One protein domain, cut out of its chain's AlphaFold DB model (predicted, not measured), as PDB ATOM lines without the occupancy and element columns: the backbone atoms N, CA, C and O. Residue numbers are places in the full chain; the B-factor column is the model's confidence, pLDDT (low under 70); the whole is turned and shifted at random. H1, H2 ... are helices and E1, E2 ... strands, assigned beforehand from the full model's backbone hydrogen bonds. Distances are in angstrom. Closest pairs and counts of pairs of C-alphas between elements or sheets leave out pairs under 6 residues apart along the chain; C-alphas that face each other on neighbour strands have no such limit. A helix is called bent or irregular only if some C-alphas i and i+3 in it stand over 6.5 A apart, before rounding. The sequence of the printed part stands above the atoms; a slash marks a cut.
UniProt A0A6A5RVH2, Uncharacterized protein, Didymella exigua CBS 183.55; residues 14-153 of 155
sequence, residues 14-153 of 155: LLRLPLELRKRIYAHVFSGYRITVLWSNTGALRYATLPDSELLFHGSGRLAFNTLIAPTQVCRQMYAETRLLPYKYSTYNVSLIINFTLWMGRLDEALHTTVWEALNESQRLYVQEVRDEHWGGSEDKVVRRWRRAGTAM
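What this domain is: This is residues 14 to 153 of the 155 residues of an uncharacterized protein of Didymella exigua CBS 183.55 (UniProt A0A6A5RVH2). A small, three-stranded sheet forms a wall at one side of a helical body: H5 lies across it and H2 stands up from it, both over one face, while no named helix covers the other. H4 and H6 pack on each other near the middle, H1 lies toward one end of the longest axis, H7 packs on H5 toward the other end with H8 following it, and the loop residues 55 to 60 stick out beyond the sheet. The printed part has 140 residues, with eight named helices and three named strands in the order H1 E1 E2 H2 H3 H4 E3 H5 H6 H7 H8. The sheet is mixed, in the order E2 E1 E3, and the class is mostly helix. The whole is compact, with a radius of gyration of the C-alphas of 16.7 A and spans of 52 by 36 by 32 A.

Where its parts are: In the sheet, E1 is residues 33 to 39, 19.1 A from first to last C-alpha, E2 is residues 45 to 51, 19.7 A, and E3 is residues 91 to 93. C-alpha 33 is at (255.924, 244.788, 254.081). H2 is residues 65 to 73, 12.6 A, and H5 is residues 97 to 104, 10.2 A. H1 is residues 19 to 30, 16.2 A, and begins with C-alpha 19 at (250.207, 223.503, 247.093). H3 is residues 76 to 82, H4 is residues 85 to 88, and H6 is residues 109 to 118, 14.2 A. H7, the longest helix, is residues 121 to 135, 20.6 A. H8 is residues 139 to 151, 18.6 A, and ends with C-alpha 151 at (258.414, 231.439, 282.074).

How they stand to each other: E1 and E2 form an antiparallel hairpin at 154 degrees, with N 36 and O 48 2.9 A apart and N 38 and O 46 2.8 A apart, within hydrogen-bond range. E3, an edge strand, is parallel to E1 at 29 degrees, with N 35 and O 91 2.8 A apart. Two layers are present, helices on one face of a sheet: H2 and H5 lie on the same face. H5 lies over E1 at a height over the sheet of 7.5 A and runs across the strands at 66 degrees on the local plane; the closest C-alphas are those of Val 37 and Phe 100, 5.8 A apart. H2 lies over E2 and stands up from the sheet, its line rising 77 degrees; the C-alphas of Tyr 47 and Phe 65 are the closest, 5.5 A apart. H2 is irregular, with C-alphas 68 and 71 7.1 A apart. H4 only grazes the sheet, with residues 86 to 87. H4 touches H6, closest at the C-alphas of Lys 88 and Thr 114, 5.7 A apart. H1 touches H4 with residues 26 to 30 alone, closest at the C-alphas of Phe 30 and Pro 86, 5.1 A apart. H7 touches H5 with residues 126 to 131 alone, about perpendicular at 90 degrees; the C-alphas of Thr 101 and Val 127 are the closest, 6.5 A apart. H2 and H3 touch only at the corner, closest at the C-alphas of Thr 72 and Tyr 79, 4.7 A apart. H8 touches no helix; it is close to but not clearly touching H7, with the C-alphas of Trp 135 and Val 142 7.5 A apart. Every O i to N i+4 pair is within hydrogen-bond range in H1, H3, H5, H6 and H7; H8 has 8 of 9, H2 has 2 of 5 beside 3 of 6 O i to N i+3 pairs, and H4 is too short for such a pair.

The domain as a whole: The two C-alphas farthest apart are those of Arg 16 and Gly 137, 52.6 A. The printed part has no cut. The link from E2 to H2, 13 residues, is long, and the other links are tight; in it residues 63 to 64 pair antiparallel with residues 48 to 49 of E2, and residues 55 to 60 stand free. The mean pLDDT of the printed part is 83.4, and residues 53 to 62 and 136 to 153 are under 70; H8 has a mean of 56.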
ATOM      1  N   LEU A  14     240.527 228.281 248.932       90.81
ATOM      2  CA  LEU A  14     241.984 228.376 248.995       90.81
ATOM      3  C   LEU A  14     242.639 227.023 249.308       90.81
ATOM      4  O   LEU A  14     243.677 226.703 248.737       90.81
ATOM      5  N   LEU A  15     242.027 226.209 250.173       90.00
ATOM      6  CA  LEU A  15     242.563 224.903 250.577       90.00
ATOM      7  C   LEU A  15     242.375 223.817 249.508       90.00
ATOM      8  O   LEU A  15     243.058 222.797 249.560       90.00
ATOM      9  N   ARG A  16     241.499 224.043 248.521       91.00
ATOM     10  CA  ARG A  16     241.313 223.141 247.370       91.00
ATOM     11  C   ARG A  16     242.370 223.336 246.286       91.00
ATOM     12  O   ARG A  16     242.502 222.490 245.408       91.00
ATOM     13  N   LEU A  17     243.102 224.448 246.327       94.88
ATOM     14  CA  LEU A  17     244.157 224.711 245.361       94.88
ATOM     15  C   LEU A  17     245.360 223.785 245.604       94.88
ATOM     16  O   LEU A  17     245.692 223.515 246.767       94.88
ATOM     17  N   PRO A  18     246.059 223.369 244.531       95.62
ATOM     18  CA  PRO A  18     247.375 222.750 244.627       95.62
ATOM     19  C   PRO A  18     248.340 223.584 245.474       95.62
ATOM     20  O   PRO A  18     248.281 224.821 245.489       95.62
ATOM     21  N   LEU A  19     249.251 222.898 246.163       93.56
ATOM     22  CA  LEU A  19     250.207 223.503 247.093       93.56
ATOM     23  C   LEU A  19     251.036 224.614 246.430       93.56
ATOM     24  O   LEU A  19     251.331 225.633 247.052       93.56
ATOM     25  N   GLU A  20     251.390 224.439 245.161       95.69
ATOM     26  CA  GLU A  20     252.179 225.382 244.373       95.69
ATOM     27  C   GLU A  20     251.452 226.721 244.213       95.69
ATOM     28  O   GLU A  20     252.058 227.781 244.388       95.69
ATOM     29  N   LEU A  21     250.145 226.685 243.928       97.31
ATOM     30  CA  LEU A  21     249.329 227.894 243.800       97.31
ATOM     31  C   LEU A  21     249.133 228.569 245.155       97.31
ATOM     32  O   LEU A  21     249.266 229.791 245.241       97.31
ATOM     33  N   ARG A  22     248.909 227.791 246.225       96.19
ATOM     34  CA  ARG A  22     248.823 228.340 247.588       96.19
ATOM     35  C   ARG A  22     250.097 229.085 247.974       96.19
ATOM     36  O   ARG A  22     250.018 230.233 248.395       96.19
ATOM     37  N   LYS A  23     251.270 228.483 247.750       94.88
ATOM     38  CA  LYS A  23     252.571 229.117 248.023       94.88
ATOM     39  C   LYS A  23     252.747 230.437 247.271       94.88
ATOM     40  O   LYS A  23     253.228 231.397 247.867       94.88
ATOM     41  N   ARG A  24     252.339 230.508 245.999       96.50
ATOM     42  CA  ARG A  24     252.392 231.753 245.206       96.50
ATOM     43  C   ARG A  24     251.467 232.831 245.768       96.50
ATOM     44  O   ARG A  24     251.891 233.974 245.901       96.50
ATOM     45  N   ILE A  25     250.239 232.461 246.137       96.06
ATOM     46  CA  ILE A  25     249.284 233.379 246.772       96.06
ATOM     47  C   ILE A  25     249.854 233.890 248.097       96.06
ATOM     48  O   ILE A  25     249.891 235.096 248.313       96.06
ATOM     49  N   TYR A  26     250.352 233.002 248.959       95.38
ATOM     50  CA  TYR A  26     250.930 233.400 250.240       95.38
ATOM     51  C   TYR A  26     252.153 234.297 250.076       95.38
ATOM     52  O   TYR A  26     252.259 235.298 250.775       95.38
ATOM     53  N   ALA A  27     253.049 233.982 249.138       94.94
ATOM     54  CA  ALA A  27     254.195 234.835 248.847       94.94
ATOM     55  C   ALA A  27     253.747 236.250 248.465       94.94
ATOM     56  O   ALA A  27     254.281 237.211 249.001       94.94
ATOM     57  N   HIS A  28     252.725 236.379 247.616       94.00
ATOM     58  CA  HIS A  28     252.185 237.684 247.247       94.00
ATOM     59  C   HIS A  28     251.548 238.410 248.443       94.00
ATOM     60  O   HIS A  28     251.884 239.563 248.702       94.00
ATOM     61  N   VAL A  29     250.702 237.718 249.217       93.25
ATOM     62  CA  VAL A  29     249.998 238.270 250.391       93.25
ATOM     63  C   VAL A  29     250.955 238.766 251.474       93.25
ATOM     64  O   VAL A  29     250.637 239.750 252.133       93.25
ATOM     65  N   PHE A  30     252.092 238.095 251.673       93.81
ATOM     66  CA  PHE A  30     253.061 238.426 252.725       93.81
ATOM     67  C   PHE A  30     254.270 239.235 252.235       93.81
ATOM     68  O   PHE A  30     255.134 239.572 253.040       93.81
ATOM     69  N   SER A  31     254.348 239.547 250.940       92.38
ATOM     70  CA  SER A  31     255.409 240.387 250.371       92.38
ATOM     71  C   SER A  31     255.096 241.879 250.466       92.38
ATOM     72  O   SER A  31     253.938 242.273 250.577       92.38
ATOM     73  N   GLY A  32     256.137 242.711 250.377       90.94
ATOM     74  CA  GLY A  32     255.987 244.166 250.295       90.94
ATOM     75  C   GLY A  32     255.686 244.841 251.629       90.94
ATOM     76  O   GLY A  32     255.162 245.950 251.636       90.94
ATOM     77  N   TYR A  33     256.005 244.191 252.750       91.00
ATOM     78  CA  TYR A  33     255.924 244.788 254.081       91.00
ATOM     79  C   TYR A  33     257.319 245.017 254.646       91.00
ATOM     80  O   TYR A  33     258.196 244.163 254.542       91.00
ATOM     81  N   ARG A  34     257.484 246.140 255.336       93.06
ATOM     82  CA  ARG A  34     258.647 246.458 256.153       93.06
ATOM     83  C   ARG A  34     258.296 246.358 257.626       93.06
ATOM     84  O   ARG A  34     257.480 247.136 258.126       93.06
ATOM     85  N   ILE A  35     258.943 245.442 258.334       92.88
ATOM     86  CA  ILE A  35     258.802 245.269 259.779       92.88
ATOM     87  C   ILE A  35     259.770 246.218 260.491       92.88
ATOM     88  O   ILE A  35     260.984 246.178 260.283       92.88
ATOM     89  N   THR A  36     259.227 247.066 261.363       92.44
ATOM     90  CA  THR A  36     259.998 247.899 262.295       92.44
ATOM     91  C   THR A  36     259.668 247.493 263.725       92.44
ATOM     92  O   THR A  36     258.504 247.517 264.137       92.44
ATOM     93  N   VAL A  37     260.700 247.148 264.492       91.69
ATOM     94  CA  VAL A  37     260.575 246.818 265.914       91.69
ATOM     95  C   VAL A  37     260.635 248.106 266.732       91.69
ATOM     96  O   VAL A  37     261.617 248.845 266.694       91.69
ATOM     97  N   LEU A  38     259.570 248.377 267.478       88.94
ATOM     98  CA  LEU A  38     259.403 249.572 268.296       88.94
ATOM     99  C   LEU A  38     259.271 249.182 269.767       88.94
ATOM    100  O   LEU A  38     258.661 248.168 270.104       88.94
ATOM    101  N   TRP A  39     259.788 250.017 270.660       82.69
ATOM    102  CA  TRP A  39     259.515 249.891 272.087       82.69
ATOM    103  C   TRP A  39     258.259 250.690 272.438       82.69
ATOM    104  O   TRP A  39     258.112 251.832 271.999       82.69
ATOM    105  N   SER A  40     257.335 250.110 273.203       81.06
ATOM    106  CA  SER A  40     256.237 250.880 273.788       81.06
ATOM    107  C   SER A  40     256.630 251.458 275.141       81.06
ATOM    108  O   SER A  40     257.411 250.875 275.890       81.06
ATOM    109  N   ASN A  41     255.966 252.545 275.531       78.88
ATOM    110  CA  ASN A  41     256.089 253.108 276.881       78.88
ATOM    111  C   ASN A  41     255.661 252.119 277.985       78.88
ATOM    112  O   ASN A  41     255.968 252.329 279.150       78.88
ATOM    113  N   THR A  42     254.970 251.030 277.629       79.56
ATOM    114  CA  THR A  42     254.567 249.956 278.550       79.56
ATOM    115  C   THR A  42     255.629 248.860 278.697       79.56
ATOM    116  O   THR A  42     255.342 247.821 279.282       79.56
ATOM    117  N   GLY A  43     256.823 249.027 278.116       74.50
ATOM    118  CA  GLY A  43     257.878 248.007 278.148       74.50
ATOM    119  C   GLY A  43     257.648 246.823 277.203       74.50
ATOM    120  O   GLY A  43     258.394 245.845 277.243       74.50
ATOM    121  N   ALA A  44     256.614 246.884 276.359       76.31
ATOM    122  CA  ALA A  44     256.282 245.824 275.419       76.31
ATOM    123  C   ALA A  44     256.911 246.107 274.050       76.31
ATOM    124  O   ALA A  44     256.894 247.235 273.554       76.31
ATOM    125  N   LEU A  45     257.429 245.059 273.405       76.38
ATOM    126  CA  LEU A  45     257.818 245.142 272.002       76.38
ATOM    127  C   LEU A  45     256.554 245.310 271.157       76.38
ATOM    128  O   LEU A  45     255.610 244.525 271.259       76.38
ATOM    129  N   ARG A  46     256.542 246.354 270.335       81.50
ATOM    130  CA  ARG A  46     255.525 246.603 269.321       81.50
ATOM    131  C   ARG A  46     256.144 246.457 267.948       81.50
ATOM    132  O   ARG A  46     257.330 246.690 267.741       81.50
ATOM    133  N   TYR A  47     255.291 246.126 267.000       82.56
ATOM    134  CA  TYR A  47     255.671 245.949 265.616       82.56
ATOM    135  C   TYR A  47     254.850 246.915 264.784       82.56
ATOM    136  O   TYR A  47     253.617 246.925 264.872       82.56
ATOM    137  N   ALA A  48     255.537 247.723 263.991       83.00
ATOM    138  CA  ALA A  48     254.904 248.470 262.924       83.00
ATOM    139  C   ALA A  48     255.239 247.781 261.605       83.00
ATOM    140  O   ALA A  48     256.410 247.521 261.326       83.00
ATOM    141  N   THR A  49     254.211 247.495 260.815       81.62
ATOM    142  CA  THR A  49     254.372 247.085 259.420       81.62
ATOM    143  C   THR A  49     253.980 248.250 258.536       81.62
ATOM    144  O   THR A  49     252.873 248.774 258.678       81.62
ATOM    145  N   LEU A  50     254.893 248.651 257.659       80.50
ATOM    146  CA  LEU A  50     254.661 249.658 256.628       80.50
ATOM    147  C   LEU A  50     254.725 248.958 255.267       80.50
ATOM    148  O   LEU A  50     255.665 248.191 255.059       80.50
ATOM    149  N   PRO A  51     253.777 249.168 254.347       76.31
ATOM    150  CA  PRO A  51     253.946 248.727 252.970       76.31
ATOM    151  C   PRO A  51     255.199 249.374 252.360       76.31
ATOM    152  O   PRO A  51     255.414 250.576 252.508       76.31
ATOM    153  N   ASP A  52     256.021 248.610 251.641       71.31
ATOM    154  CA  ASP A  52     257.229 249.135 250.983       71.31
ATOM    155  C   ASP A  52     256.892 250.193 249.910       71.31
ATOM    156  O   ASP A  52     257.737 251.016 249.563       71.31
ATOM    157  N   SER A  53     255.644 250.224 249.423       68.25
ATOM    158  CA  SER A  53     255.133 251.234 248.489       68.25
ATOM    159  C   SER A  53     254.724 252.563 249.147       68.25
ATOM    160  O   SER A  53     254.381 253.507 248.433       68.25
ATOM    161  N   GLU A  54     254.739 252.684 250.481       53.94
ATOM    162  CA  GLU A  54     254.315 253.899 251.202       53.94
ATOM    163  C   GLU A  54     255.381 255.012 251.251       53.94
ATOM    164  O   GLU A  54     255.623 255.638 252.281       53.94
ATOM    165  N   LEU A  55     255.943 255.369 250.094       50.84
ATOM    166  CA  LEU A  55     256.428 256.741 249.894       50.84
ATOM    167  C   LEU A  55     255.266 257.744 249.705       50.84
ATOM    168  O   LEU A  55     255.527 258.940 249.604       50.84
ATOM    169  N   LEU A  56     253.996 257.300 249.652       45.00
ATOM    170  CA  LEU A  56     252.879 258.138 249.180       45.00
ATOM    171  C   LEU A  56     251.591 258.193 250.029       45.00
ATOM    172  O   LEU A  56     250.713 258.974 249.673       45.00
ATOM    173  N   PHE A  57     251.436 257.478 251.152       46.59
ATOM    174  CA  PHE A  57     250.198 257.585 251.952       46.59
ATOM    175  C   PHE A  57     250.382 258.395 253.240       46.59
ATOM    176  O   PHE A  57     250.900 257.939 254.256       46.59
ATOM    177  N   HIS A  58     249.925 259.645 253.178       47.56
ATOM    178  CA  HIS A  58     249.779 260.539 254.317       47.56
ATOM    179  C   HIS A  58     248.731 259.999 255.308       47.56
ATOM    180  O   HIS A  58     247.534 260.041 255.041       47.56
ATOM    181  N   GLY A  59     249.175 259.556 256.488       45.94
ATOM    182  CA  GLY A  59     248.423 259.785 257.730       45.94
ATOM    183  C   GLY A  59     247.919 258.583 258.536       45.94
ATOM    184  O   GLY A  59     247.590 258.781 259.702       45.94
ATOM    185  N   SER A  60     247.888 257.352 258.014       52.19
ATOM    186  CA  SER A  60     247.308 256.208 258.761       52.19
ATOM    187  C   SER A  60     248.028 254.854 258.612       52.19
ATOM    188  O   SER A  60     247.623 253.884 259.248       52.19
ATOM    189  N   GLY A  61     249.125 254.781 257.848       56.28
ATOM    190  CA  GLY A  61     249.712 253.545 257.291       56.28
ATOM    191  C   GLY A  61     250.404 252.550 258.236       56.28
ATOM    192  O   GLY A  61     251.033 251.598 257.780       56.28
ATOM    193  N   ARG A  62     250.305 252.701 259.565       63.72
ATOM    194  CA  ARG A  62     250.839 251.678 260.485       63.72
ATOM    195  C   ARG A  62     249.816 250.570 260.674       63.72
ATOM    196  O   ARG A  62     248.976 250.636 261.571       63.72
ATOM    197  N   LEU A  63     249.937 249.515 259.877       73.31
ATOM    198  CA  LEU A  63     249.258 248.263 260.182       73.31
ATOM    199  C   LEU A  63     249.897 247.648 261.433       73.31
ATOM    200  O   LEU A  63     251.123 247.611 261.585       73.31
ATOM    201  N   ALA A  64     249.057 247.189 262.361       80.81
ATOM    202  CA  ALA A  64     249.527 246.366 263.461       80.81
ATOM    203  C   ALA A  64     250.020 245.040 262.876       80.81
ATOM    204  O   ALA A  64     249.310 244.406 262.101       80.81
ATOM    205  N   PHE A  65     251.199 244.575 263.282       84.19
ATOM    206  CA  PHE A  65     251.725 243.280 262.832       84.19
ATOM    207  C   PHE A  65     250.769 242.112 263.095       84.19
ATOM    208  O   PHE A  65     250.710 241.175 262.307       84.19
ATOM    209  N   ASN A  66     249.952 242.205 264.149       85.50
ATOM    210  CA  ASN A  66     248.883 241.244 264.421       85.50
ATOM    211  C   ASN A  66     247.900 241.123 263.248       85.50
ATOM    212  O   ASN A  66     247.442 240.025 262.960       85.50
ATOM    213  N   THR A  67     247.628 242.214 262.530       88.00
ATOM    214  CA  THR A  67     246.814 242.203 261.309       88.00
ATOM    215  C   THR A  67     247.523 241.472 260.167       88.00
ATOM    216  O   THR A  67     246.875 240.712 259.453       88.00
ATOM    217  N   LEU A  68     248.846 241.633 260.023       88.88
ATOM    218  CA  LEU A  68     249.637 240.926 259.006       88.88
ATOM    219  C   LEU A  68     249.660 239.410 259.252       88.88
ATOM    220  O   LEU A  68     249.559 238.631 258.308       88.88
ATOM    221  N   ILE A  69     249.774 238.976 260.511       91.06
ATOM    222  CA  ILE A  69     249.833 237.545 260.850       91.06
ATOM    223  C   ILE A  69     248.458 236.913 261.079       91.06
ATOM    224  O   ILE A  69     248.373 235.686 261.083       91.06
ATOM    225  N   ALA A  70     247.384 237.692 261.240       91.69
ATOM    226  CA  ALA A  70     246.035 237.167 261.467       91.69
ATOM    227  C   ALA A  70     245.601 236.113 260.426       91.69
ATOM    228  O   ALA A  70     245.089 235.069 260.838       91.69
ATOM    229  N   PRO A  71     245.873 236.272 259.110       90.19
ATOM    230  CA  PRO A  71     245.558 235.242 258.117       90.19
ATOM    231  C   PRO A  71     246.247 233.899 258.391       90.19
ATOM    232  O   PRO A  71     245.689 232.848 258.084       90.19
ATOM    233  N   THR A  72     247.433 233.910 259.009       90.88
ATOM    234  CA  THR A  72     248.165 232.682 259.363       90.88
ATOM    235  C   THR A  72     247.500 231.915 260.507       90.88
ATOM    236  O   THR A  72     247.770 230.736 260.686       90.88
ATOM    237  N   GLN A  73     246.614 232.552 261.278       92.31
ATOM    238  CA  GLN A  73     246.032 231.990 262.502       92.31
ATOM    239  C   GLN A  73     244.599 231.475 262.316       92.31
ATOM    240  O   GLN A  73     244.014 230.949 263.259       92.31
ATOM    241  N   VAL A  74     244.029 231.585 261.109       90.12
ATOM    242  CA  VAL A  74     242.624 231.219 260.846       90.12
ATOM    243  C   VAL A  74     242.377 229.718 261.025       90.12
ATOM    244  O   VAL A  74     241.345 229.314 261.555       90.12
ATOM    245  N   CYS A  75     243.313 228.868 260.593       90.62
ATOM    246  CA  CYS A  75     243.223 227.424 260.796       90.62
ATOM    247  C   CYS A  75     244.608 226.773 260.905       90.62
ATOM    248  O   CYS A  75     245.611 227.326 260.455       90.62
ATOM    249  N   ARG A  76     244.663 225.556 261.470       92.12
ATOM    250  CA  ARG A  76     245.922 224.815 261.692       92.12
ATOM    251  C   ARG A  76     246.703 224.566 260.403       92.12
ATOM    252  O   ARG A  76     247.925 224.647 260.413       92.12
ATOM    253  N   GLN A  77     246.001 224.278 259.305       92.44
ATOM    254  CA  GLN A  77     246.640 224.046 258.011       92.44
ATOM    255  C   GLN A  77     247.301 225.324 257.484       92.44
ATOM    256  O   GLN A  77     248.478 225.300 257.138       92.44
ATOM    257  N   MET A  78     246.577 226.450 257.480       92.44
ATOM    258  CA  MET A  78     247.149 227.735 257.075       92.44
ATOM    259  C   MET A  78     248.326 228.111 257.971       92.44
ATOM    260  O   MET A  78     249.363 228.507 257.455       92.44
ATOM    261  N   TYR A  79     248.215 227.914 259.284       94.75
ATOM    262  CA  TYR A  79     249.312 228.173 260.212       94.75
ATOM    263  C   TYR A  79     250.563 227.357 259.873       94.75
ATOM    264  O   TYR A  79     251.647 227.919 259.724       94.75
ATOM    265  N   ALA A  80     250.412 226.044 259.685       94.62
ATOM    266  CA  ALA A  80     251.522 225.160 259.343       94.62
ATOM    267  C   ALA A  80     252.210 225.568 258.029       94.62
ATOM    268  O   ALA A  80     253.434 225.513 257.935       94.62
ATOM    269  N   GLU A  81     251.436 226.013 257.036       95.25
ATOM    270  CA  GLU A  81     251.960 226.425 255.730       95.25
ATOM    271  C   GLU A  81     252.557 227.840 255.733       95.25
ATOM    272  O   GLU A  81     253.452 228.124 254.935       95.25
ATOM    273  N   THR A  82     252.074 228.736 256.602       96.19
ATOM    274  CA  THR A  82     252.331 230.180 256.468       96.19
ATOM    275  C   THR A  82     253.059 230.841 257.629       96.19
ATOM    276  O   THR A  82     253.531 231.957 257.442       96.19
ATOM    277  N   ARG A  83     253.234 230.196 258.795       95.75
ATOM    278  CA  ARG A  83     253.760 230.867 260.011       95.75
ATOM    279  C   ARG A  83     255.096 231.607 259.831       95.75
ATOM    280  O   ARG A  83     255.338 232.587 260.524       95.75
ATOM    281  N   LEU A  84     255.958 231.146 258.920       97.00
ATOM    282  CA  LEU A  84     257.266 231.757 258.642       97.00
ATOM    283  C   LEU A  84     257.217 232.794 257.510       97.00
ATOM    284  O   LEU A  84     258.126 233.609 257.383       97.00
ATOM    285  N   LEU A  85     256.177 232.779 256.674       96.44
ATOM    286  CA  LEU A  85     256.120 233.577 255.449       96.44
ATOM    287  C   LEU A  85     256.046 235.092 255.693       96.44
ATOM    288  O   LEU A  85     256.765 235.796 254.983       96.44
ATOM    289  N   PRO A  86     255.296 235.606 256.696       95.62
ATOM    290  CA  PRO A  86     255.350 237.023 257.050       95.62
ATOM    291  C   PRO A  86     256.771 237.504 257.330       95.62
ATOM    292  O   PRO A  86     257.133 238.604 256.945       95.62
ATOM    293  N   TYR A  87     257.598 236.668 257.958       95.75
ATOM    294  CA  TYR A  87     258.978 237.014 258.290       95.75
ATOM    295  C   TYR A  87     259.912 236.841 257.089       95.75
ATOM    296  O   TYR A  87     260.798 237.657 256.860       95.75
ATOM    297  N   LYS A  88     259.699 235.794 256.291       96.62
ATOM    298  CA  LYS A  88     260.529 235.494 255.123       96.62
ATOM    299  C   LYS A  88     260.417 236.546 254.016       96.62
ATOM    300  O   LYS A  88     261.406 236.826 253.351       96.62
ATOM    301  N   TYR A  89     259.214 237.067 253.780       95.50
ATOM    302  CA  TYR A  89     258.934 237.977 252.663       95.50
ATOM    303  C   TYR A  89     258.855 239.455 253.061       95.50
ATOM    304  O   TYR A  89     258.640 240.301 252.191       95.50
ATOM    305  N   SER A  90     259.054 239.771 254.342       94.50
ATOM    306  CA  SER A  90     259.170 241.153 254.804       94.50
ATOM    307  C   SER A  90     260.603 241.663 254.707       94.50
ATOM    308  O   SER A  90     261.562 240.916 254.897       94.50
ATOM    309  N   THR A  91     260.743 242.966 254.492       95.19
ATOM    310  CA  THR A  91     261.989 243.690 254.742       95.19
ATOM    311  C   THR A  91     262.044 244.169 256.193       95.19
ATOM    312  O   THR A  91     261.025 244.252 256.883       95.19
ATOM    313  N   TYR A  92     263.241 244.491 256.683       95.19
ATOM    314  CA  TYR A  92     263.450 244.870 258.080       95.19
ATOM    315  C   TYR A  92     264.073 246.249 258.198       95.19
ATOM    316  O   TYR A  92     265.054 246.567 257.525       95.19
ATOM    317  N   ASN A  93     263.524 247.057 259.102       93.75
ATOM    318  CA  ASN A  93     264.155 248.284 259.556       93.75
ATOM    319  C   ASN A  93     264.900 248.020 260.869       93.75
ATOM    320  O   ASN A  93     264.278 247.787 261.908       93.75
ATOM    321  N   VAL A  94     266.230 248.080 260.811       94.81
ATOM    322  CA  VAL A  94     267.130 247.821 261.947       94.81
ATOM    323  C   VAL A  94     267.646 249.105 262.611       94.81
ATOM    324  O   VAL A  94     268.596 249.051 263.384       94.81
ATOM    325  N   SER A  95     267.042 250.268 262.334       91.19
ATOM    326  CA  SER A  95     267.514 251.560 262.864       91.19
ATOM    327  C   SER A  95     267.535 251.634 264.396       91.19
ATOM    328  O   SER A  95     268.351 252.344 264.973       91.19
ATOM    329  N   LEU A  96     266.657 250.885 265.067       91.44
ATOM    330  CA  LEU A  96     266.635 250.734 266.522       91.44
ATOM    331  C   LEU A  96     267.275 249.400 266.920       91.44
ATOM    332  O   LEU A  96     266.589 248.477 267.363       91.44
ATOM    333  N   ILE A  97     268.591 249.297 266.742       92.06
ATOM    334  CA  ILE A  97     269.331 248.031 266.813       92.06
ATOM    335  C   ILE A  97     269.185 247.292 268.144       92.06
ATOM    336  O   ILE A  97     268.974 246.086 268.148       92.06
ATOM    337  N   ILE A  98     269.176 248.004 269.274       89.12
ATOM    338  CA  ILE A  98     268.967 247.395 270.597       89.12
ATOM    339  C   ILE A  98     267.596 246.707 270.650       89.12
ATOM    340  O   ILE A  98     267.494 245.552 271.060       89.12
ATOM    341  N   ASN A  99     266.541 247.382 270.182       90.38
ATOM    342  CA  ASN A  99     265.194 246.808 270.152       90.38
ATOM    343  C   ASN A  99     265.136 245.600 269.218       90.38
ATOM    344  O   ASN A  99     264.524 244.589 269.557       90.38
ATOM    345  N   PHE A 100     265.785 245.709 268.059       92.56
ATOM    346  CA  PHE A 100     265.846 244.645 267.071       92.56
ATOM    347  C   PHE A 100     266.563 243.401 267.618       92.56
ATOM    348  O   PHE A 100     266.010 242.306 267.561       92.56
ATOM    349  N   THR A 101     267.738 243.560 268.231       91.06
ATOM    350  CA  THR A 101     268.514 242.463 268.834       91.06
ATOM    351  C   THR A 101     267.772 241.821 270.006       91.06
ATOM    352  O   THR A 101     267.740 240.594 270.125       91.06
ATOM    353  N   LEU A 102     267.111 242.618 270.855       88.38
ATOM    354  CA  LEU A 102     266.267 242.097 271.936       88.38
ATOM    355  C   LEU A 102     265.062 241.313 271.404       88.38
ATOM    356  O   LEU A 102     264.670 240.316 272.009       88.38
ATOM    357  N   TRP A 103     264.464 241.761 270.300       90.50
ATOM    358  CA  TRP A 103     263.381 241.044 269.634       90.50
ATOM    359  C   TRP A 103     263.862 239.728 269.017       90.50
ATOM    360  O   TRP A 103     263.252 238.695 269.286       90.50
ATOM    361  N   MET A 104     264.981 239.743 268.285       92.50
ATOM    362  CA  MET A 104     265.607 238.542 267.718       92.50
ATOM    363  C   MET A 104     265.866 237.480 268.790       92.50
ATOM    364  O   MET A 104     265.553 236.311 268.584       92.50
ATOM    365  N   GLY A 105     266.337 237.888 269.974       89.31
ATOM    366  CA  GLY A 105     266.570 236.984 271.105       89.31
ATOM    367  C   GLY A 105     265.313 236.343 271.715       89.31
ATOM    368  O   GLY A 105     265.442 235.460 272.563       89.31
ATOM    369  N   ARG A 106     264.106 236.772 271.322       88.38
ATOM    370  CA  ARG A 106     262.822 236.191 271.766       88.38
ATOM    371  C   ARG A 106     262.182 235.268 270.729       88.38
ATOM    372  O   ARG A 106     261.161 234.656 271.036       88.38
ATOM    373  N   LEU A 107     262.721 235.207 269.513       90.38
ATOM    374  CA  LEU A 107     262.196 234.348 268.458       90.38
ATOM    375  C   LEU A 107     262.545 232.881 268.731       90.38
ATOM    376  O   LEU A 107     263.582 232.577 269.319       90.38
ATOM    377  N   ASP A 108     261.684 231.966 268.276       93.69
ATOM    378  CA  ASP A 108     262.070 230.558 268.175       93.69
ATOM    379  C   ASP A 108     263.169 230.375 267.114       93.69
ATOM    380  O   ASP A 108     263.413 231.257 266.290       93.69
ATOM    381  N   GLU A 109     263.848 229.229 267.130       94.25
ATOM    382  CA  GLU A 109     264.984 228.953 266.240       94.25
ATOM    383  C   GLU A 109     264.629 229.092 264.749       94.25
ATOM    384  O   GLU A 109     265.401 229.652 263.965       94.25
ATOM    385  N   ALA A 110     263.438 228.633 264.355       95.69
ATOM    386  CA  ALA A 110     262.996 228.684 262.965       95.69
ATOM    387  C   ALA A 110     262.725 230.128 262.521       95.69
ATOM    388  O   ALA A 110     263.127 230.530 261.425       95.69
ATOM    389  N   LEU A 111     262.069 230.923 263.369       95.12
ATOM    390  CA  LEU A 111     261.818 232.341 263.128       95.12
ATOM    391  C   LEU A 111     263.110 233.150 263.134       95.12
ATOM    392  O   LEU A 111     263.319 233.940 262.219       95.12
ATOM    393  N   HIS A 112     263.991 232.926 264.109       95.38
ATOM    394  CA  HIS A 112     265.290 233.585 264.177       95.38
ATOM    395  C   HIS A 112     266.078 233.363 262.884       95.38
ATOM    396  O   HIS A 112     266.535 234.322 262.268       95.38
ATOM    397  N   THR A 113     266.187 232.107 262.440       96.75
ATOM    398  CA  THR A 113     266.875 231.752 261.191       96.75
ATOM    399  C   THR A 113     266.227 232.437 259.989       96.75
ATOM    400  O   THR A 113     266.918 233.083 259.207       96.75
ATOM    401  N   THR A 114     264.894 232.389 259.891       97.25
ATOM    402  CA  THR A 114     264.144 233.027 258.795       97.25
ATOM    403  C   THR A 114     264.390 234.537 258.732       97.25
ATOM    404  O   THR A 114     264.625 235.083 257.657       97.25
ATOM    405  N   VAL A 115     264.342 235.224 259.877       96.62
ATOM    406  CA  VAL A 115     264.586 236.671 259.950       96.62
ATOM    407  C   VAL A 115     266.042 236.982 259.619       96.62
ATOM    408  O   VAL A 115     266.307 237.893 258.840       96.62
ATOM    409  N   TRP A 116     266.987 236.214 260.166       97.19
ATOM    410  CA  TRP A 116     268.417 236.383 259.913       97.19
ATOM    411  C   TRP A 116     268.757 236.263 258.423       97.19
ATOM    412  O   TRP A 116     269.481 237.097 257.875       97.19
ATOM    413  N   GLU A 117     268.188 235.264 257.747       97.19
ATOM    414  CA  GLU A 117     268.337 235.068 256.304       97.19
ATOM    415  C   GLU A 117     267.761 236.231 255.487       97.19
ATOM    416  O   GLU A 117     268.324 236.582 254.451       97.19
ATOM    417  N   ALA A 118     266.688 236.863 255.967       96.31
ATOM    418  CA  ALA A 118     266.052 237.995 255.300       96.31
ATOM    419  C   ALA A 118     266.797 239.335 255.487       96.31
ATOM    420  O   ALA A 118     266.538 240.287 254.750       96.31
ATOM    421  N   LEU A 119     267.731 239.425 256.440       96.75
ATOM    422  CA  LEU A 119     268.605 240.591 256.583       96.75
ATOM    423  C   LEU A 119     269.642 240.647 255.458       96.75
ATOM    424  O   LEU A 119     270.227 239.625 255.085       96.75
ATOM    425  N   ASN A 120     269.929 241.858 254.977       96.50
ATOM    426  CA  ASN A 120     271.075 242.078 254.097       96.50
ATOM    427  C   ASN A 120     272.404 242.027 254.879       96.50
ATOM    428  O   ASN A 120     272.425 242.049 256.111       96.50
ATOM    429  N   GLU A 121     273.522 241.964 254.158       97.06
ATOM    430  CA  GLU A 121     274.858 241.830 254.747       97.06
ATOM    431  C   GLU A 121     275.188 242.947 255.750       97.06
ATOM    432  O   GLU A 121     275.576 242.658 256.880       97.06
ATOM    433  N   SER A 122     274.942 244.212 255.394       96.31
ATOM    434  CA  SER A 122     275.201 245.353 256.282       96.31
ATOM    435  C   SER A 122     274.366 245.292 257.564       96.31
ATOM    436  O   SER A 122     274.862 245.601 258.644       96.31
ATOM    437  N   GLN A 123     273.107 244.857 257.470       96.56
ATOM    438  CA  GLN A 123     272.242 244.677 258.635       96.56
ATOM    439  C   GLN A 123     272.740 243.554 259.547       96.56
ATOM    440  O   GLN A 123     272.721 243.715 260.765       96.56
ATOM    441  N   ARG A 124     273.200 242.428 258.983       96.75
ATOM    442  CA  ARG A 124     273.754 241.314 259.771       96.75
ATOM    443  C   ARG A 124     275.012 241.728 260.524       96.75
ATOM    444  O   ARG A 124     275.103 241.435 261.714       96.75
ATOM    445  N   LEU A 125     275.923 242.435 259.854       95.00
ATOM    446  CA  LEU A 125     277.133 242.972 260.480       95.00
ATOM    447  C   LEU A 125     276.779 243.913 261.633       95.00
ATOM    448  O   LEU A 125     277.297 243.753 262.733       95.00
ATOM    449  N   TYR A 126     275.818 244.815 261.422       93.56
ATOM    450  CA  TYR A 126     275.390 245.751 262.459       93.56
ATOM    451  C   TYR A 126     274.743 245.054 263.670       93.56
ATOM    452  O   TYR A 126     274.990 245.419 264.818       93.56
ATOM    453  N   VAL A 127     273.939 244.008 263.439       92.94
ATOM    454  CA  VAL A 127     273.368 243.193 264.527       92.94
ATOM    455  C   VAL A 127     274.457 242.412 265.273       92.94
ATOM    456  O   VAL A 127     274.377 242.301 266.496       92.94
ATOM    457  N   GLN A 128     275.460 241.880 264.566       91.81
ATOM    458  CA  GLN A 128     276.596 241.168 265.163       91.81
ATOM    459  C   GLN A 128     277.448 242.080 266.040       91.81
ATOM    460  O   GLN A 128     277.660 241.749 267.200       91.81
ATOM    461  N   GLU A 129     277.850 243.242 265.526       91.50
ATOM    462  CA  GLU A 129     278.666 244.222 266.250       91.50
ATOM    463  C   GLU A 129     278.014 244.608 267.581       91.50
ATOM    464  O   GLU A 129     278.606 244.440 268.645       91.50
ATOM    465  N   VAL A 130     276.737 245.001 267.553       88.88
ATOM    466  CA  VAL A 130     276.007 245.371 268.774       88.88
ATOM    467  C   VAL A 130     275.862 244.189 269.725       88.88
ATOM    468  O   VAL A 130     275.947 244.367 270.940       88.88
ATOM    469  N   ARG A 131     275.633 242.980 269.202       86.06
ATOM    470  CA  ARG A 131     275.540 241.774 270.031       86.06
ATOM    471  C   ARG A 131     276.863 241.487 270.737       86.06
ATOM    472  O   ARG A 131     276.834 241.152 271.921       86.06
ATOM    473  N   ASP A 132     277.983 241.639 270.049       86.69
ATOM    474  CA  ASP A 132     279.308 241.353 270.591       86.69
ATOM    475  C   ASP A 132     279.741 242.438 271.592       86.69
ATOM    476  O   ASP A 132     280.187 242.110 272.692       86.69
ATOM    477  N   GLU A 133     279.505 243.720 271.290       86.50
ATOM    478  CA  GLU A 133     279.786 244.839 272.201       86.50
ATOM    479  C   GLU A 133     278.978 244.757 273.492       86.50
ATOM    480  O   GLU A 133     279.496 244.947 274.594       86.50
ATOM    481  N   HIS A 134     277.681 244.497 273.358       80.81
ATOM    482  CA  HIS A 134     276.788 244.564 274.493       80.81
ATOM    483  C   HIS A 134     276.816 243.246 275.278       80.81
ATOM    484  O   HIS A 134     276.868 243.266 276.512       80.81
ATOM    485  N   TRP A 135     276.800 242.094 274.595       72.44
ATOM    486  CA  TRP A 135     276.593 240.775 275.209       72.44
ATOM    487  C   TRP A 135     277.821 239.850 275.173       72.44
ATOM    488  O   TRP A 135     277.753 238.759 275.750       72.44
ATOM    489  N   GLY A 136     278.957 240.282 274.610       59.22
ATOM    490  CA  GLY A 136     280.204 239.505 274.495       59.22
ATOM    491  C   GLY A 136     280.856 239.071 275.816       59.22
ATOM    492  O   GLY A 136     281.865 238.372 275.812       59.22
ATOM    493  N   GLY A 137     280.277 239.425 276.968       58.09
ATOM    494  CA  GLY A 137     280.748 238.989 278.284       58.09
ATOM    495  C   GLY A 137     280.113 237.704 278.831       58.09
ATOM    496  O   GLY A 137     280.663 237.141 279.776       58.09
ATOM    497  N   SER A 138     278.958 237.248 278.320       59.03
ATOM    498  CA  SER A 138     278.341 235.950 278.670       59.03
ATOM    499  C   SER A 138     277.003 235.768 277.935       59.03
ATOM    500  O   SER A 138     275.946 236.122 278.474       59.03
ATOM    501  N   GLU A 139     277.016 235.145 276.749       55.34
ATOM    502  CA  GLU A 139     275.796 234.603 276.110       55.34
ATOM    503  C   GLU A 139     274.962 233.789 277.115       55.34
ATOM    504  O   GLU A 139     273.733 233.878 277.174       55.34
ATOM    505  N   ASP A 140     275.660 233.070 277.990       58.59
ATOM    506  CA  ASP A 140     275.100 232.205 279.013       58.59
ATOM    507  C   ASP A 140     274.235 232.964 280.042       58.59
ATOM    508  O   ASP A 140     273.151 232.514 280.416       58.59
ATOM    509  N   LYS A 141     274.639 234.163 280.484       59.53
ATOM    510  CA  LYS A 141     273.839 234.977 281.422       59.53
ATOM    511  C   LYS A 141     272.586 235.534 280.764       59.53
ATOM    512  O   LYS A 141     271.542 235.597 281.416       59.53
ATOM    513  N   VAL A 142     272.681 235.933 279.501       56.38
ATOM    514  CA  VAL A 142     271.581 236.552 278.760       56.38
ATOM    515  C   VAL A 142     270.529 235.494 278.429       56.38
ATOM    516  O   VAL A 142     269.383 235.637 278.856       56.38
ATOM    517  N   VAL A 143     270.912 234.363 277.828       57.81
ATOM    518  CA  VAL A 143     269.997 233.237 277.551       57.81
ATOM    519  C   VAL A 143     269.356 232.698 278.841       57.81
ATOM    520  O   VAL A 143     268.145 232.464 278.880       57.81
ATOM    521  N   ARG A 144     270.113 232.583 279.945       63.19
ATOM    522  CA  ARG A 144     269.558 232.186 281.259       63.19
ATOM    523  C   ARG A 144     268.642 233.244 281.880       63.19
ATOM    524  O   ARG A 144     267.760 232.891 282.666       63.19
ATOM    525  N   ARG A 145     268.840 234.534 281.590       60.12
ATOM    526  CA  ARG A 145     267.931 235.612 282.015       60.12
ATOM    527  C   ARG A 145     266.632 235.567 281.209       60.12
ATOM    528  O   ARG A 145     265.566 235.719 281.798       60.12
ATOM    529  N   TRP A 146     266.705 235.264 279.914       57.19
ATOM    530  CA  TRP A 146     265.532 235.136 279.044       57.19
ATOM    531  C   TRP A 146     264.695 233.897 279.336       57.19
ATOM    532  O   TRP A 146     263.479 234.028 279.451       57.19
ATOM    533  N   ARG A 147     265.314 232.729 279.564       56.88
ATOM    534  CA  ARG A 147     264.567 231.538 280.009       56.88
ATOM    535  C   ARG A 147     263.794 231.809 281.301       56.88
ATOM    536  O   ARG A 147     262.663 231.373 281.416       56.88
ATOM    537  N   ARG A 148     264.354 232.592 282.232       58.81
ATOM    538  CA  ARG A 148     263.660 232.981 283.473       58.81
ATOM    539  C   ARG A 148     262.536 234.000 283.260       58.81
ATOM    540  O   ARG A 148     261.504 233.891 283.910       58.81
ATOM    541  N   ALA A 149     262.713 234.969 282.363       50.72
ATOM    542  CA  ALA A 149     261.698 235.989 282.087       50.72
ATOM    543  C   ALA A 149     260.525 235.460 281.238       50.72
ATOM    544  O   ALA A 149     259.386 235.859 281.461       50.72
ATOM    545  N   GLY A 150     260.783 234.543 280.299       44.34
ATOM    546  CA  GLY A 150     259.749 233.938 279.455       44.34
ATOM    547  C   GLY A 150     258.786 233.035 280.229       44.34
ATOM    548  O   GLY A 150     257.587 233.065 279.973       44.34
ATOM    549  N   THR A 151     259.271 232.293 281.230       50.38
ATOM    550  CA  THR A 151     258.414 231.439 282.074       50.38
ATOM    551  C   THR A 151     257.509 232.244 283.014       50.38
ATOM    552  O   THR A 151     256.460 231.754 283.411       50.38
ATOM    553  N   ALA A 152     257.865 233.491 283.341       44.59
ATOM    554  CA  ALA A 152     257.096 234.338 284.256       44.59
ATOM    555  C   ALA A 152     255.923 235.095 283.595       44.59
ATOM    556  O   ALA A 152     255.122 235.689 284.304       44.59
ATOM    557  N   MET A 153     255.814 235.092 282.260       36.16
ATOM    558  CA  MET A 153     254.763 235.813 281.514       36.16
ATOM    559  C   MET A 153     253.725 234.889 280.850       36.16
ATOM    560  O   MET A 153     252.897 235.356 280.075       36.16
TER     561      MET A 153